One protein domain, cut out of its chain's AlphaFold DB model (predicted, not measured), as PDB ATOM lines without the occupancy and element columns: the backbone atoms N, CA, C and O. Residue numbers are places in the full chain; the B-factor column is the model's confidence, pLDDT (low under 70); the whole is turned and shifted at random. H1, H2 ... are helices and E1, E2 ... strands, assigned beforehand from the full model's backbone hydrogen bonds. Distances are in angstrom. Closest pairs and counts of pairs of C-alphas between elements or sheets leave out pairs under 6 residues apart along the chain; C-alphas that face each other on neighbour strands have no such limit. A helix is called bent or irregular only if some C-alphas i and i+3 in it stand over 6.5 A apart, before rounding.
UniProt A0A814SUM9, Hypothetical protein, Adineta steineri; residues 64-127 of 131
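Overview. This is residues 64 to 127 of the 131 residues of the protein "Hypothetical protein" of Adineta steineri (UniProt A0A814SUM9). With little regular structure, the printed part runs from a long unnamed arm, residues 64 to 84, into one helix, H1, then folds back so that residues 104 to 105 pair antiparallel with the short strand E1; an unnamed tail, residues 116 to 127, ends far from the arm's start. The printed part has 64 residues, 15 of them in named elements, mostly helix. It is loose, with a radius of gyration of the C-alphas of 13.4 A, and only just elongated, spanning 42 by 27 by 24 A.

Along the chain. H1, residues 85 to 96, begins with C-alpha 85 at (150.330, 153.171, 181.553) and is 14.8 A long. It is neither bent nor irregular, but only just: C-alphas 90 and 93 are 6.2 A apart. E1, residues 113 to 115, ends with C-alpha 115 at (147.829, 156.797, 174.463).

Arrangement. The closest C-alphas of H1 and E1, those of Tyr 89 and Ile 115, are 7.7 A apart. E1 pairs with no named strand. In H1, 6 of 8 O i to N i+4 pairs are within hydrogen-bond range.

Size, cuts and confidence. The C-alphas farthest apart, Asn 64 and His 127, are 42.3 A apart. The link from H1 to E1, 16 residues, is long. The printed part has no cut; pLDDT is under 70 at residues 118 to 127.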
ATOM      1  N   ASN A  64     156.871 134.895 156.604       88.06
ATOM      2  CA  ASN A  64     156.228 134.107 157.647       88.06
ATOM      3  C   ASN A  64     154.780 134.600 157.838       88.06
ATOM      4  O   ASN A  64     154.593 135.737 158.281       88.06
ATOM      5  N   PRO A  65     153.752 133.760 157.606       86.69
ATOM      6  CA  PRO A  65     152.364 134.179 157.765       86.69
ATOM      7  C   PRO A  65     152.018 134.528 159.217       86.69
ATOM      8  O   PRO A  65     151.064 135.258 159.445       86.69
ATOM      9  N   SER A  66     152.792 134.055 160.202       88.12
ATOM     10  CA  SER A  66     152.646 134.363 161.639       88.12
ATOM     11  C   SER A  66     153.426 135.613 162.091       88.12
ATOM     12  O   SER A  66     153.647 135.831 163.281       88.12
ATOM     13  N   CYS A  67     153.935 136.408 161.148       88.44
ATOM     14  CA  CYS A  67     154.688 137.624 161.434       88.44
ATOM     15  C   CYS A  67     153.759 138.756 161.887       88.44
ATOM     16  O   CYS A  67     153.010 139.298 161.082       88.44
ATOM     17  N   ILE A  68     153.883 139.205 163.137       87.12
ATOM     18  CA  ILE A  68     153.059 140.303 163.683       87.12
ATOM     19  C   ILE A  68     153.299 141.672 163.014       87.12
ATOM     20  O   ILE A  68     152.542 142.603 163.255       87.12
ATOM     21  N   GLN A  69     154.377 141.823 162.236       87.31
ATOM     22  CA  GLN A  69     154.747 143.086 161.577       87.31
ATOM     23  C   GLN A  69     154.467 143.100 160.072       87.31
ATOM     24  O   GLN A  69     154.356 144.171 159.490       87.31
ATOM     25  N   CYS A  70     154.443 141.929 159.438       87.12
ATOM     26  CA  CYS A  70     154.532 141.796 157.986       87.12
ATOM     27  C   CYS A  70     153.497 140.842 157.386       87.12
ATOM     28  O   CYS A  70     153.496 140.641 156.177       87.12
ATOM     29  N   SER A  71     152.647 140.239 158.221       87.81
ATOM     30  CA  SER A  71     151.504 139.455 157.764       87.81
ATOM     31  C   SER A  71     150.350 140.373 157.377       87.81
ATOM     32  O   SER A  71     150.075 141.347 158.074       87.81
ATOM     33  N   ASP A  72     149.638 140.010 156.314       84.25
ATOM     34  CA  ASP A  72     148.402 140.682 155.894       84.25
ATOM     35  C   ASP A  72     147.204 140.323 156.793       84.25
ATOM     36  O   ASP A  72     146.120 140.889 156.668       84.25
ATOM     37  N   ILE A  73     147.379 139.353 157.695       83.50
ATOM     38  CA  ILE A  73     146.357 138.924 158.646       83.50
ATOM     39  C   ILE A  73     146.618 139.635 159.972       83.50
ATOM     40  O   ILE A  73     147.672 139.440 160.580       83.50
ATOM     41  N   GLU A  74     145.638 140.398 160.461       76.56
ATOM     42  CA  GLU A  74     145.691 140.976 161.805       76.56
ATOM     43  C   GLU A  74     145.814 139.863 162.853       76.56
ATOM     44  O   GLU A  74     144.899 139.061 163.066       76.56
ATOM     45  N   GLN A  75     146.972 139.795 163.512       76.56
ATOM     46  CA  GLN A  75     147.241 138.789 164.532       76.56
ATOM     47  C   GLN A  75     147.152 139.395 165.927       76.56
ATOM     48  O   GLN A  75     147.967 140.252 166.278       76.56
ATOM     49  N   PRO A  76     146.206 138.936 166.766       80.06
ATOM     50  CA  PRO A  76     146.091 139.445 168.119       80.06
ATOM     51  C   PRO A  76     147.294 138.989 168.949       80.06
ATOM     52  O   PRO A  76     147.479 137.800 169.221       80.06
ATOM     53  N   VAL A  77     148.095 139.947 169.413       82.69
ATOM     54  CA  VAL A  77     149.180 139.684 170.362       82.69
ATOM     55  C   VAL A  77     148.613 139.702 171.775       82.69
ATOM     56  O   VAL A  77     148.120 140.718 172.262       82.69
ATOM     57  N   ARG A  78     148.696 138.566 172.470       85.06
ATOM     58  CA  ARG A  78     148.265 138.466 173.868       85.06
ATOM     59  C   ARG A  78     149.402 138.874 174.790       85.06
ATOM     60  O   ARG A  78     150.433 138.207 174.842       85.06
ATOM     61  N   VAL A  79     149.183 139.931 175.562       83.31
ATOM     62  CA  VAL A  79     150.155 140.422 176.541       83.31
ATOM     63  C   VAL A  79     149.534 140.398 177.927       83.31
ATOM     64  O   VAL A  79     148.441 140.912 178.146       83.31
ATOM     65  N   ARG A  80     150.243 139.808 178.892       85.12
ATOM     66  CA  ARG A  80     149.861 139.893 180.302       85.12
ATOM     67  C   ARG A  80     150.381 141.208 180.871       85.12
ATOM     68  O   ARG A  80     151.586 141.375 181.050       85.12
ATOM     69  N   ILE A  81     149.471 142.130 181.156       80.06
ATOM     70  CA  ILE A  81     149.800 143.464 181.654       80.06
ATOM     71  C   ILE A  81     149.603 143.479 183.171       80.06
ATOM     72  O   ILE A  81     148.515 143.215 183.672       80.06
ATOM     73  N   ASN A  82     150.676 143.769 183.902       83.94
ATOM     74  CA  ASN A  82     150.638 144.135 185.318       83.94
ATOM     75  C   ASN A  82     151.605 145.306 185.524       83.94
ATOM     76  O   ASN A  82     152.695 145.145 186.072       83.94
ATOM     77  N   MET A  83     151.285 146.446 184.913       83.56
ATOM     78  CA  MET A  83     152.152 147.622 184.906       83.56
ATOM     79  C   MET A  83     151.348 148.908 184.704       83.56
ATOM     80  O   MET A  83     150.212 148.863 184.239       83.56
ATOM     81  N   SER A  84     151.967 150.046 185.030       87.69
ATOM     82  CA  SER A  84     151.402 151.376 184.783       87.69
ATOM     83  C   SER A  84     151.327 151.710 183.289       87.69
ATOM     84  O   SER A  84     152.067 151.145 182.481       87.69
ATOM     85  N   LEU A  85     150.490 152.687 182.931       85.00
ATOM     86  CA  LEU A  85     150.330 153.171 181.553       85.00
ATOM     87  C   LEU A  85     151.655 153.669 180.945       85.00
ATOM     88  O   LEU A  85     151.999 153.315 179.822       85.00
ATOM     89  N   TYR A  86     152.462 154.395 181.725       85.31
ATOM     90  CA  TYR A  86     153.806 154.805 181.302       85.31
ATOM     91  C   TYR A  86     154.706 153.601 180.982       85.31
ATOM     92  O   TYR A  86     155.395 153.573 179.964       85.31
ATOM     93  N   SER A  87     154.678 152.568 181.832       86.56
ATOM     94  CA  SER A  87     155.459 151.349 181.604       86.56
ATOM     95  C   SER A  87     154.974 150.582 180.377       86.56
ATOM     96  O   SER A  87     155.801 150.023 179.657       86.56
ATOM     97  N   LEU A  88     153.661 150.570 180.127       87.31
ATOM     98  CA  LEU A  88     153.071 149.993 178.923       87.31
ATOM     99  C   LEU A  88     153.633 150.685 177.677       87.31
ATOM    100  O   LEU A  88     154.175 150.011 176.801       87.31
ATOM    101  N   TYR A  89     153.592 152.016 177.634       86.94
ATOM    102  CA  TYR A  89     154.127 152.782 176.512       86.94
ATOM    103  C   TYR A  89     155.635 152.558 176.325       86.94
ATOM    104  O   TYR A  89     156.082 152.069 175.288       86.94
ATOM    105  N   GLU A  90     156.443 152.836 177.347       87.00
ATOM    106  CA  GLU A  90     157.900 152.826 177.209       87.00
ATOM    107  C   GLU A  90     158.482 151.422 177.021       87.00
ATOM    108  O   GLU A  90     159.450 151.235 176.279       87.00
ATOM    109  N   ARG A  91     157.940 150.406 177.702       89.06
ATOM    110  CA  ARG A  91     158.529 149.057 177.691       89.06
ATOM    111  C   ARG A  91     157.920 148.163 176.628       89.06
ATOM    112  O   ARG A  91     158.673 147.447 175.970       89.06
ATOM    113  N   LEU A  92     156.599 148.175 176.477       88.50
ATOM    114  CA  LEU A  92     155.930 147.312 175.512       88.50
ATOM    115  C   LEU A  92     155.874 147.991 174.146       88.50
ATOM    116  O   LEU A  92     156.517 147.513 173.218       88.50
ATOM    117  N   ILE A  93     155.173 149.117 174.032       89.25
ATOM    118  CA  ILE A  93     154.909 149.764 172.739       89.25
ATOM    119  C   ILE A  93     156.215 150.247 172.083       89.25
ATOM    120  O   ILE A  93     156.583 149.803 170.994       89.25
ATOM    121  N   ARG A  94     156.993 151.074 172.788       88.06
ATOM    122  CA  ARG A  94     158.212 151.684 172.245       88.06
ATOM    123  C   ARG A  94     159.387 150.712 172.169       88.06
ATOM    124  O   ARG A  94     160.055 150.604 171.143       88.06
ATOM    125  N   LYS A  95     159.688 149.990 173.256       89.25
ATOM    126  CA  LYS A  95     160.889 149.134 173.310       89.25
ATOM    127  C   LYS A  95     160.701 147.746 172.717       89.25
ATOM    128  O   LYS A  95     161.650 147.270 172.089       89.25
ATOM    129  N   HIS A  96     159.560 147.097 172.938       89.00
ATOM    130  CA  HIS A  96     159.341 145.719 172.498       89.00
ATOM    131  C   HIS A  96     158.718 145.659 171.102       89.00
ATOM    132  O   HIS A  96     159.288 145.013 170.228       89.00
ATOM    133  N   LEU A  97     157.627 146.393 170.871       89.00
ATOM    134  CA  LEU A  97     156.945 146.463 169.574       89.00
ATOM    135  C   LEU A  97     157.602 147.445 168.594       89.00
ATOM    136  O   LEU A  97     157.284 147.422 167.410       89.00
ATOM    137  N   LYS A  98     158.560 148.262 169.062       90.88
ATOM    138  CA  LYS A  98     159.329 149.218 168.242       90.88
ATOM    139  C   LYS A  98     158.464 150.276 167.556       90.88
ATOM    140  O   LYS A  98     158.862 150.821 166.530       90.88
ATOM    141  N   MET A  99     157.312 150.602 168.135       88.06
ATOM    142  CA  MET A  99     156.439 151.641 167.603       88.06
ATOM    143  C   MET A  99     156.893 153.010 168.122       88.06
ATOM    144  O   MET A  99     157.092 153.193 169.323       88.06
ATOM    145  N   ASN A 100     157.114 153.962 167.214       83.12
ATOM    146  CA  ASN A 100     157.711 155.256 167.559       83.12
ATOM    147  C   ASN A 100     156.669 156.293 168.007       83.12
ATOM    148  O   ASN A 100     156.872 156.989 168.993       83.12
ATOM    149  N   LYS A 101     155.544 156.358 167.291       84.25
ATOM    150  CA  LYS A 101     154.376 157.190 167.587       84.25
ATOM    151  C   LYS A 101     153.154 156.299 167.422       84.25
ATOM    152  O   LYS A 101     152.963 155.751 166.340       84.25
ATOM    153  N   SER A 102     152.433 156.055 168.511       84.81
ATOM    154  CA  SER A 102     151.363 155.054 168.537       84.81
ATOM    155  C   SER A 102     150.150 155.614 169.236       84.81
ATOM    156  O   SER A 102     150.268 156.065 170.375       84.81
ATOM    157  N   ASP A 103     149.004 155.475 168.591       87.50
ATOM    158  CA  ASP A 103     147.718 155.642 169.243       87.50
ATOM    159  C   ASP A 103     147.263 154.285 169.773       87.50
ATOM    160  O   ASP A 103     147.307 153.273 169.069       87.50
ATOM    161  N   VAL A 104     146.866 154.247 171.041       87.12
ATOM    162  CA  VAL A 104     146.375 153.027 171.685       87.12
ATOM    163  C   VAL A 104     144.970 153.288 172.188       87.12
ATOM    164  O   VAL A 104     144.759 154.185 173.002       87.12
ATOM    165  N   ILE A 105     144.022 152.477 171.729       88.75
ATOM    166  CA  ILE A 105     142.607 152.563 172.094       88.75
ATOM    167  C   ILE A 105     142.141 151.281 172.779       88.75
ATOM    168  O   ILE A 105     142.713 150.207 172.581       88.75
ATOM    169  N   ILE A 106     141.082 151.389 173.577       87.31
ATOM    170  CA  ILE A 106     140.360 150.224 174.086       87.31
ATOM    171  C   ILE A 106     139.293 149.851 173.056       87.31
ATOM    172  O   ILE A 106     138.414 150.648 172.743       87.31
ATOM    173  N   ALA A 107     139.372 148.628 172.533       83.69
ATOM    174  CA  ALA A 107     138.402 148.084 171.586       83.69
ATOM    175  C   ALA A 107     137.171 147.512 172.320       83.69
ATOM    176  O   ALA A 107     136.944 146.305 172.327       83.69
ATOM    177  N   ASP A 108     136.419 148.378 173.001       88.62
ATOM    178  CA  ASP A 108     135.177 148.070 173.735       88.62
ATOM    179  C   ASP A 108     133.987 148.932 173.264       88.62
ATOM    180  O   ASP A 108     133.071 149.207 174.036       88.62
ATOM    181  N   ASP A 109     134.045 149.417 172.021       85.00
ATOM    182  CA  ASP A 109     133.092 150.347 171.395       85.00
ATOM    183  C   ASP A 109     132.961 151.720 172.088       85.00
ATOM    184  O   ASP A 109     132.244 152.595 171.606       85.00
ATOM    185  N   SER A 110     133.696 151.970 173.179       86.75
ATOM    186  CA  SER A 110     133.660 153.257 173.888       86.75
ATOM    187  C   SER A 110     134.467 154.359 173.197       86.75
ATOM    188  O   SER A 110     134.336 155.531 173.548       86.75
ATOM    189  N   GLY A 111     135.349 153.988 172.262       80.81
ATOM    190  CA  GLY A 111     136.291 154.905 171.617       80.81
ATOM    191  C   GLY A 111     137.323 155.502 172.579       80.81
ATOM    192  O   GLY A 111     137.969 156.493 172.246       80.81
ATOM    193  N   ARG A 112     137.478 154.937 173.785       86.69
ATOM    194  CA  ARG A 112     138.417 155.455 174.784       86.69
ATOM    195  C   ARG A 112     139.856 155.298 174.316       86.69
ATOM    196  O   ARG A 112     140.310 154.199 173.988       86.69
ATOM    197  N   ILE A 113     140.577 156.409 174.376       84.44
ATOM    198  CA  ILE A 113     141.984 156.501 174.008       84.44
ATOM    199  C   ILE A 113     142.835 156.403 175.274       84.44
ATOM    200  O   ILE A 113     142.572 157.076 176.268       84.44
ATOM    201  N   LEU A 114     143.837 155.531 175.240       82.94
ATOM    202  CA  LEU A 114     144.798 155.316 176.320       82.94
ATOM    203  C   LEU A 114     146.102 156.079 176.091       82.94
ATOM    204  O   LEU A 114     146.701 156.556 177.047       82.94
ATOM    205  N   ILE A 115     146.575 156.140 174.846       81.88
ATOM    206  CA  ILE A 115     147.829 156.797 174.463       81.88
ATOM    207  C   ILE A 115     147.583 157.506 173.133       81.88
ATOM    208  O   ILE A 115     147.000 156.897 172.238       81.88
ATOM    209  N   LEU A 116     148.035 158.756 173.026       82.31
ATOM    210  CA  LEU A 116     148.012 159.563 171.807       82.31
ATOM    211  C   LEU A 116     149.440 159.875 171.356       82.31
ATOM    212  O   LEU A 116     150.295 160.232 172.166       82.31
ATOM    213  N   ALA A 117     149.685 159.758 170.056       73.94
ATOM    214  CA  ALA A 117     150.968 160.033 169.422       73.94
ATOM    215  C   ALA A 117     151.376 161.519 169.458       73.94
ATOM    216  O   ALA A 117     152.575 161.815 169.422       73.94
ATOM    217  N   ASP A 118     150.399 162.426 169.514       68.25
ATOM    218  CA  ASP A 118     150.613 163.876 169.428       68.25
ATOM    219  C   ASP A 118     150.970 164.521 170.777       68.25
ATOM    220  O   ASP A 118     151.677 165.523 170.803       68.25
ATOM    221  N   ASP A 119     150.615 163.892 171.901       59.41
ATOM    222  CA  ASP A 119     150.998 164.350 173.251       59.41
ATOM    223  C   ASP A 119     152.424 163.906 173.649       59.41
ATOM    224  O   ASP A 119     152.879 164.118 174.776       59.41
ATOM    225  N   ALA A 120     153.142 163.251 172.732       54.09
ATOM    226  CA  ALA A 120     154.490 162.733 172.939       54.09
ATOM    227  C   ALA A 120     155.595 163.736 172.553       54.09
ATOM    228  O   ALA A 120     156.719 163.319 172.261       54.09
ATOM    229  N   GLU A 121     155.302 165.040 172.551       52.75
ATOM    230  CA  GLU A 121     156.351 166.057 172.633       52.75
ATOM    231  C   GLU A 121     156.846 166.152 174.086       52.75
ATOM    232  O   GLU A 121     156.124 166.500 175.021       52.75
ATOM    233  N   ASP A 122     158.089 165.705 174.250       55.00
ATOM    234  CA  ASP A 122     158.977 165.782 175.408       55.00
ATOM    235  C   ASP A 122     158.564 166.795 176.506       55.00
ATOM    236  O   ASP A 122     158.767 167.990 176.350       55.00
ATOM    237  N   GLU A 123     158.018 166.284 177.628       49.00
ATOM    238  CA  GLU A 123     158.057 166.799 179.028       49.00
ATOM    239  C   GLU A 123     156.745 166.642 179.832       49.00
ATOM    240  O   GLU A 123     156.796 166.633 181.065       49.00
ATOM    241  N   GLN A 124     155.577 166.410 179.218       47.19
ATOM    242  CA  GLN A 124     154.296 166.457 179.960       47.19
ATOM    243  C   GLN A 124     153.809 165.152 180.615       47.19
ATOM    244  O   GLN A 124     152.960 165.193 181.508       47.19
ATOM    245  N   MET A 125     154.405 163.991 180.321       47.66
ATOM    246  CA  MET A 125     154.018 162.726 180.978       47.66
ATOM    247  C   MET A 125     154.490 162.570 182.441       47.66
ATOM    248  O   MET A 125     154.234 161.534 183.054       47.66
ATOM    249  N   ARG A 126     155.172 163.561 183.041       46.34
ATOM    250  CA  ARG A 126     155.543 163.516 184.472       46.34
ATOM    251  C   ARG A 126     154.467 164.043 185.425       46.34
ATOM    252  O   ARG A 126     154.594 163.795 186.622       46.34
ATOM    253  N   HIS A 127     153.440 164.744 184.939       39.72
ATOM    254  CA  HIS A 127     152.548 165.506 185.825       39.72
ATOM    255  C   HIS A 127     151.060 165.182 185.775       39.72
ATOM    256  O   HIS A 127     150.318 165.742 186.579       39.72
TER     257      HIS A 127